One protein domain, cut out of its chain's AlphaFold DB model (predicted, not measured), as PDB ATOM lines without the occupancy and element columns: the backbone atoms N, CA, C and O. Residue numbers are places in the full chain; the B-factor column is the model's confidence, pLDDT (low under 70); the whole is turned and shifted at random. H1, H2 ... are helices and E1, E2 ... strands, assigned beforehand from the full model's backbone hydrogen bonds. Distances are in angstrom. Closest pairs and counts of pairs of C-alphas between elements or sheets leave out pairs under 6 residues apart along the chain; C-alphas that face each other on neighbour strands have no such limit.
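AT A GLANCE: This is residues 32 to 80 of the 80 residues of an uncharacterized protein of Gammaproteobacteria bacterium (UniProt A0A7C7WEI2). There is little regular structure: a small antiparallel sheet, E1-E2-E3, makes one end, and the long loop of residues 48 to 65 reaches away from it, residues 51 to 57 sticking out. Short H1 only grazes the sheet. The printed part has 49 residues, 19 in named elements, ordered E1, H1, E2, E3; the class is mixed. It is elongated, 35 by 21 by 17 A, and only just loose, close to compact, with radius of gyration of the C-alphas 12.0 A.

IN THESE COORDINATES: E1, residues 33 to 36, begins at C-alpha 33 (1.327, -35.913, 14.437) and spans 9.8 A. H1 is residues 44 to 47, 5.7 A. E2, residues 66 to 71, spans 13.6 A. E3, residues 74 to 78, 10.8 A, ends at C-alpha 78 (1.049, -46.174, 19.499).

HOW THE PARTS SIT: E1 and E2 are antiparallel at 176 degrees, with N 33 and O 70 2.9 A apart. E2 and E3 form a hairpin at 171 degrees, with N 71 and O 74 2.9 A apart. H1, too short for an O i to N i+4 pair, grazes the sheet with residues 46 to 47; its closest C-alphas to E2 are Ile 47 and Ile 66, 6.8 A.

THE WHOLE: The farthest C-alphas, Asn 55 and Gly 73, are 35.1 A apart. The printed part has no cut; the link H1 to E2 is long. No printed residue is under 70 in pLDDT.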
ATOM      1  N   ASP A  32       2.165 -35.512   9.880       87.44
ATOM      2  CA  ASP A  32       3.084 -35.536  11.017       87.44
ATOM      3  C   ASP A  32       2.302 -35.159  12.289       87.44
ATOM      4  O   ASP A  32       1.836 -34.026  12.416       87.44
ATOM      5  N   LEU A  33       2.145 -36.098  13.231       90.81
ATOM      6  CA  LEU A  33       1.327 -35.913  14.437       90.81
ATOM      7  C   LEU A  33       1.994 -36.508  15.681       90.81
ATOM      8  O   LEU A  33       2.540 -37.613  15.648       90.81
ATOM      9  N   LEU A  34       1.875 -35.792  16.800       93.56
ATOM     10  CA  LEU A  34       2.167 -36.292  18.141       93.56
ATOM     11  C   LEU A  34       0.893 -36.229  18.989       93.56
ATOM     12  O   LEU A  34       0.208 -35.209  18.978       93.56
ATOM     13  N   ILE A  35       0.611 -37.289  19.746       95.19
ATOM     14  CA  ILE A  35      -0.375 -37.259  20.838       95.19
ATOM     15  C   ILE A  35       0.400 -37.330  22.145       95.19
ATOM     16  O   ILE A  35       1.201 -38.249  22.334       95.19
ATOM     17  N   VAL A  36       0.185 -36.347  23.015       96.31
ATOM     18  CA  VAL A  36       0.966 -36.134  24.233       96.31
ATOM     19  C   VAL A  36       0.019 -35.956  25.416       96.31
ATOM     20  O   VAL A  36      -0.933 -35.185  25.329       96.31
ATOM     21  N   ASP A  37       0.297 -36.653  26.513       96.69
ATOM     22  CA  ASP A  37      -0.334 -36.429  27.808       96.69
ATOM     23  C   ASP A  37       0.280 -35.162  28.436       96.69
ATOM     24  O   ASP A  37       1.466 -35.133  28.774       96.69
ATOM     25  N   GLY A  38      -0.525 -34.102  28.562       95.38
ATOM     26  CA  GLY A  38      -0.111 -32.780  29.051       95.38
ATOM     27  C   GLY A  38      -0.067 -31.702  27.960       95.38
ATOM     28  O   GLY A  38      -0.352 -31.966  26.792       95.38
ATOM     29  N   ASN A  39       0.279 -30.467  28.340       94.88
ATOM     30  CA  ASN A  39       0.389 -29.334  27.419       94.88
ATOM     31  C   ASN A  39       1.858 -28.894  27.264       94.88
ATOM     32  O   ASN A  39       2.378 -28.210  28.144       94.88
ATOM     33  N   PRO A  40       2.532 -29.211  26.143       93.44
ATOM     34  CA  PRO A  40       3.923 -28.818  25.932       93.44
ATOM     35  C   PRO A  40       4.134 -27.308  25.763       93.44
ATOM     36  O   PRO A  40       5.274 -26.855  25.807       93.44
ATOM     37  N   LEU A  41       3.069 -26.520  25.572       91.75
ATOM     38  CA  LEU A  41       3.158 -25.056  25.585       91.75
ATOM     39  C   LEU A  41       3.260 -24.489  27.009       91.75
ATOM     40  O   LEU A  41       3.710 -23.359  27.176       91.75
ATOM     41  N   GLU A  42       2.859 -25.267  28.015       96.31
ATOM     42  CA  GLU A  42       2.978 -24.921  29.435       96.31
ATOM     43  C   GLU A  42       4.179 -25.621  30.082       96.31
ATOM     44  O   GLU A  42       4.899 -25.004  30.864       96.31
ATOM     45  N   ASP A  43       4.430 -26.885  29.723       94.31
ATOM     46  CA  ASP A  43       5.557 -27.675  30.219       94.31
ATOM     47  C   ASP A  43       6.223 -28.495  29.103       94.31
ATOM     48  O   ASP A  43       5.756 -29.563  28.695       94.31
ATOM     49  N   LEU A  44       7.388 -28.032  28.648       93.12
ATOM     50  CA  LEU A  44       8.178 -28.703  27.614       93.12
ATOM     51  C   LEU A  44       8.705 -30.085  28.050       93.12
ATOM     52  O   LEU A  44       9.095 -30.891  27.194       93.12
ATOM     53  N   SER A  45       8.711 -30.403  29.349       92.12
ATOM     54  CA  SER A  45       9.098 -31.729  29.840       92.12
ATOM     55  C   SER A  45       8.162 -32.831  29.322       92.12
ATOM     56  O   SER A  45       8.611 -33.959  29.102       92.12
ATOM     57  N   ALA A  46       6.912 -32.486  28.979       93.62
ATOM     58  CA  ALA A  46       5.930 -33.389  28.375       93.62
ATOM     59  C   ALA A  46       6.379 -33.964  27.019       93.62
ATOM     60  O   ALA A  46       5.929 -35.033  26.612       93.62
ATOM     61  N   ILE A  47       7.299 -33.295  26.321       93.19
ATOM     62  CA  ILE A  47       7.943 -33.799  25.095       93.19
ATOM     63  C   ILE A  47       9.425 -34.113  25.318       93.19
ATOM     64  O   ILE A  47      10.212 -34.174  24.368       93.19
ATOM     65  N   GLY A  48       9.803 -34.325  26.581       91.19
ATOM     66  CA  GLY A  48      11.124 -34.714  27.063       91.19
ATOM     67  C   GLY A  48      12.186 -33.623  26.974       91.19
ATOM     68  O   GLY A  48      13.365 -33.962  26.834       91.19
ATOM     69  N   ALA A  49      11.815 -32.342  26.975       90.94
ATOM     70  CA  ALA A  49      12.803 -31.278  27.126       90.94
ATOM     71  C   ALA A  49      13.466 -31.345  28.513       90.94
ATOM     72  O   ALA A  49      12.886 -31.855  29.472       90.94
ATOM     73  N   ARG A  50      14.696 -30.840  28.607       88.00
ATOM     74  CA  ARG A  50      15.456 -30.731  29.858       88.00
ATOM     75  C   ARG A  50      16.102 -29.358  29.936       88.00
ATOM     76  O   ARG A  50      16.388 -28.751  28.906       88.00
ATOM     77  N   GLU A  51      16.342 -28.888  31.153       88.44
ATOM     78  CA  GLU A  51      17.140 -27.686  31.361       88.44
ATOM     79  C   GLU A  51      18.616 -27.931  31.036       88.44
ATOM     80  O   GLU A  51      19.173 -29.001  31.299       88.44
ATOM     81  N   GLY A  52      19.260 -26.893  30.502       87.50
ATOM     82  CA  GLY A  52      20.657 -26.933  30.091       87.50
ATOM     83  C   GLY A  52      20.841 -27.364  28.636       87.50
ATOM     84  O   GLY A  52      20.034 -28.081  28.058       87.50
ATOM     85  N   TRP A  53      21.920 -26.873  28.028       85.12
ATOM     86  CA  TRP A  53      22.251 -27.150  26.628       85.12
ATOM     87  C   TRP A  53      23.391 -28.163  26.555       85.12
ATOM     88  O   TRP A  53      23.201 -29.294  26.124       85.12
ATOM     89  N   PHE A  54      24.572 -27.772  27.044       89.12
ATOM     90  CA  PHE A  54      25.789 -28.589  26.968       89.12
ATOM     91  C   PHE A  54      25.917 -29.618  28.097       89.12
ATOM     92  O   PHE A  54      26.552 -30.649  27.908       89.12
ATOM     93  N   ASN A  55      25.297 -29.350  29.248       90.94
ATOM     94  CA  ASN A  55      25.417 -30.175  30.456       90.94
ATOM     95  C   ASN A  55      24.114 -30.909  30.802       90.94
ATOM     96  O   ASN A  55      23.970 -31.419  31.913       90.94
ATOM     97  N   ALA A  56      23.138 -30.918  29.889       88.19
ATOM     98  CA  ALA A  56      21.892 -31.629  30.120       88.19
ATOM     99  C   ALA A  56      22.169 -33.139  30.217       88.19
ATOM    100  O   ALA A  56      22.903 -33.684  29.387       88.19
ATOM    101  N   PRO A  57      21.592 -33.840  31.207       85.75
ATOM    102  CA  PRO A  57      21.742 -35.283  31.307       85.75
ATOM    103  C   PRO A  57      21.107 -35.975  30.096       85.75
ATOM    104  O   PRO A  57      20.139 -35.473  29.514       85.75
ATOM    105  N   HIS A  58      21.627 -37.157  29.751       85.25
ATOM    106  CA  HIS A  58      21.071 -37.965  28.670       85.25
ATOM    107  C   HIS A  58      19.575 -38.206  28.877       85.25
ATOM    108  O   HIS A  58      19.095 -38.502  29.974       85.25
ATOM    109  N   ARG A  59      18.829 -38.049  27.790       81.88
ATOM    110  CA  ARG A  59      17.396 -38.288  27.765       81.88
ATOM    111  C   ARG A  59      17.130 -39.781  27.578       81.88
ATOM    112  O   ARG A  59      17.827 -40.437  26.810       81.88
ATOM    113  N   ASN A  60      16.102 -40.285  28.255       80.88
ATOM    114  CA  ASN A  60      15.613 -41.642  28.038       80.88
ATOM    115  C   ASN A  60      15.129 -41.798  26.590       80.88
ATOM    116  O   ASN A  60      14.553 -40.866  26.025       80.88
ATOM    117  N   GLU A  61      15.339 -42.975  26.003       82.25
ATOM    118  CA  GLU A  61      14.873 -43.263  24.640       82.25
ATOM    119  C   GLU A  61      13.347 -43.173  24.536       82.25
ATOM    120  O   GLU A  61      12.824 -42.658  23.547       82.25
ATOM    121  N   ASP A  62      12.640 -43.597  25.588       89.00
ATOM    122  CA  ASP A  62      11.193 -43.469  25.677       89.00
ATOM    123  C   ASP A  62      10.769 -42.237  26.486       89.00
ATOM    124  O   ASP A  62      11.232 -42.004  27.608       89.00
ATOM    125  N   ILE A  63       9.831 -41.477  25.918       92.56
ATOM    126  CA  ILE A  63       9.036 -40.499  26.658       92.56
ATOM    127  C   ILE A  63       7.629 -41.059  26.793       92.56
ATOM    128  O   ILE A  63       6.877 -41.155  25.818       92.56
ATOM    129  N   THR A  64       7.265 -41.389  28.021       93.56
ATOM    130  CA  THR A  64       5.997 -42.043  28.340       93.56
ATOM    131  C   THR A  64       4.783 -41.157  28.073       93.56
ATOM    132  O   THR A  64       3.755 -41.672  27.644       93.56
ATOM    133  N   SER A  65       4.912 -39.838  28.242       94.81
ATOM    134  CA  SER A  65       3.850 -38.871  27.940       94.81
ATOM    135  C   SER A  65       3.512 -38.792  26.451       94.81
ATOM    136  O   SER A  65       2.397 -38.425  26.114       94.81
ATOM    137  N   ILE A  66       4.411 -39.160  25.530       96.00
ATOM    138  CA  ILE A  66       4.063 -39.236  24.103       96.00
ATOM    139  C   ILE A  66       3.388 -40.583  23.833       96.00
ATOM    140  O   ILE A  66       4.055 -41.617  23.786       96.00
ATOM    141  N   ARG A  67       2.074 -40.572  23.612       96.50
ATOM    142  CA  ARG A  67       1.242 -41.768  23.395       96.50
ATOM    143  C   ARG A  67       1.196 -42.221  21.944       96.50
ATOM    144  O   ARG A  67       1.054 -43.410  21.668       96.50
ATOM    145  N   MET A  68       1.369 -41.293  21.006       96.06
ATOM    146  CA  MET A  68       1.400 -41.609  19.581       96.06
ATOM    147  C   MET A  68       2.429 -40.759  18.846       96.06
ATOM    148  O   MET A  68       2.546 -39.560  19.099       96.06
ATOM    149  N   ILE A  69       3.139 -41.389  17.909       95.19
ATOM    150  CA  ILE A  69       4.021 -40.722  16.948       95.19
ATOM    151  C   ILE A  69       3.615 -41.186  15.554       95.19
ATOM    152  O   ILE A  69       3.749 -42.369  15.230       95.19
ATOM    153  N   MET A  70       3.145 -40.253  14.732       94.00
ATOM    154  CA  MET A  70       2.907 -40.444  13.307       94.00
ATOM    155  C   MET A  70       3.834 -39.527  12.517       94.00
ATOM    156  O   MET A  70       3.981 -38.351  12.844       94.00
ATOM    157  N   LYS A  71       4.451 -40.070  11.473       90.88
ATOM    158  CA  LYS A  71       5.288 -39.321  10.542       90.88
ATOM    159  C   LYS A  71       4.990 -39.775   9.124       90.88
ATOM    160  O   LYS A  71       4.988 -40.980   8.867       90.88
ATOM    161  N   ASP A  72       4.756 -38.825   8.223       87.31
ATOM    162  CA  ASP A  72       4.404 -39.089   6.823       87.31
ATOM    163  C   ASP A  72       3.251 -40.117   6.690       87.31
ATOM    164  O   ASP A  72       3.282 -41.017   5.852       87.31
ATOM    165  N   GLY A  73       2.251 -40.038   7.580       88.50
ATOM    166  CA  GLY A  73       1.097 -40.951   7.623       88.50
ATOM    167  C   GLY A  73       1.385 -42.344   8.197       88.50
ATOM    168  O   GLY A  73       0.467 -43.145   8.379       88.50
ATOM    169  N   ARG A  74       2.642 -42.649   8.527       93.25
ATOM    170  CA  ARG A  74       3.048 -43.914   9.143       93.25
ATOM    171  C   ARG A  74       3.125 -43.774  10.659       93.25
ATOM    172  O   ARG A  74       3.721 -42.837  11.181       93.25
ATOM    173  N   ILE A  75       2.567 -44.749  11.371       95.69
ATOM    174  CA  ILE A  75       2.635 -44.830  12.833       95.69
ATOM    175  C   ILE A  75       3.974 -45.460  13.246       95.69
ATOM    176  O   ILE A  75       4.321 -46.544  12.778       95.69
ATOM    177  N   PHE A  76       4.711 -44.781  14.128       94.62
ATOM    178  CA  PHE A  76       5.986 -45.234  14.705       94.62
ATOM    179  C   PHE A  76       5.868 -45.608  16.186       94.62
ATOM    180  O   PHE A  76       6.596 -46.476  16.659       94.62
ATOM    181  N   LYS A  77       4.938 -44.981  16.912       94.19
ATOM    182  CA  LYS A  77       4.567 -45.335  18.287       94.19
ATOM    183  C   LYS A  77       3.054 -45.237  18.419       94.19
ATOM    184  O   LYS A  77       2.471 -44.268  17.937       94.19
ATOM    185  N   ASN A  78       2.444 -46.219  19.076       96.12
ATOM    186  CA  ASN A  78       1.049 -46.174  19.499       96.12
ATOM    187  C   ASN A  78       0.896 -46.956  20.806       96.12
ATOM    188  O   ASN A  78       1.086 -48.170  20.825       96.12
ATOM    189  N   THR A  79       0.591 -46.243  21.884       95.25
ATOM    190  CA  THR A  79       0.301 -46.796  23.213       95.25
ATOM    191  C   THR A  79      -1.028 -46.267  23.756       95.25
ATOM    192  O   THR A  79      -1.193 -46.157  24.974       95.25
ATOM    193  N   LEU A  80      -1.940 -45.861  22.864       87.81
ATOM    194  CA  LEU A  80      -3.314 -45.495  23.214       87.81
ATOM    195  C   LEU A  80      -4.079 -46.691  23.785       87.81
ATOM    196  O   LEU A  80      -3.872 -47.820  23.284       87.81
TER     197      LEU A  80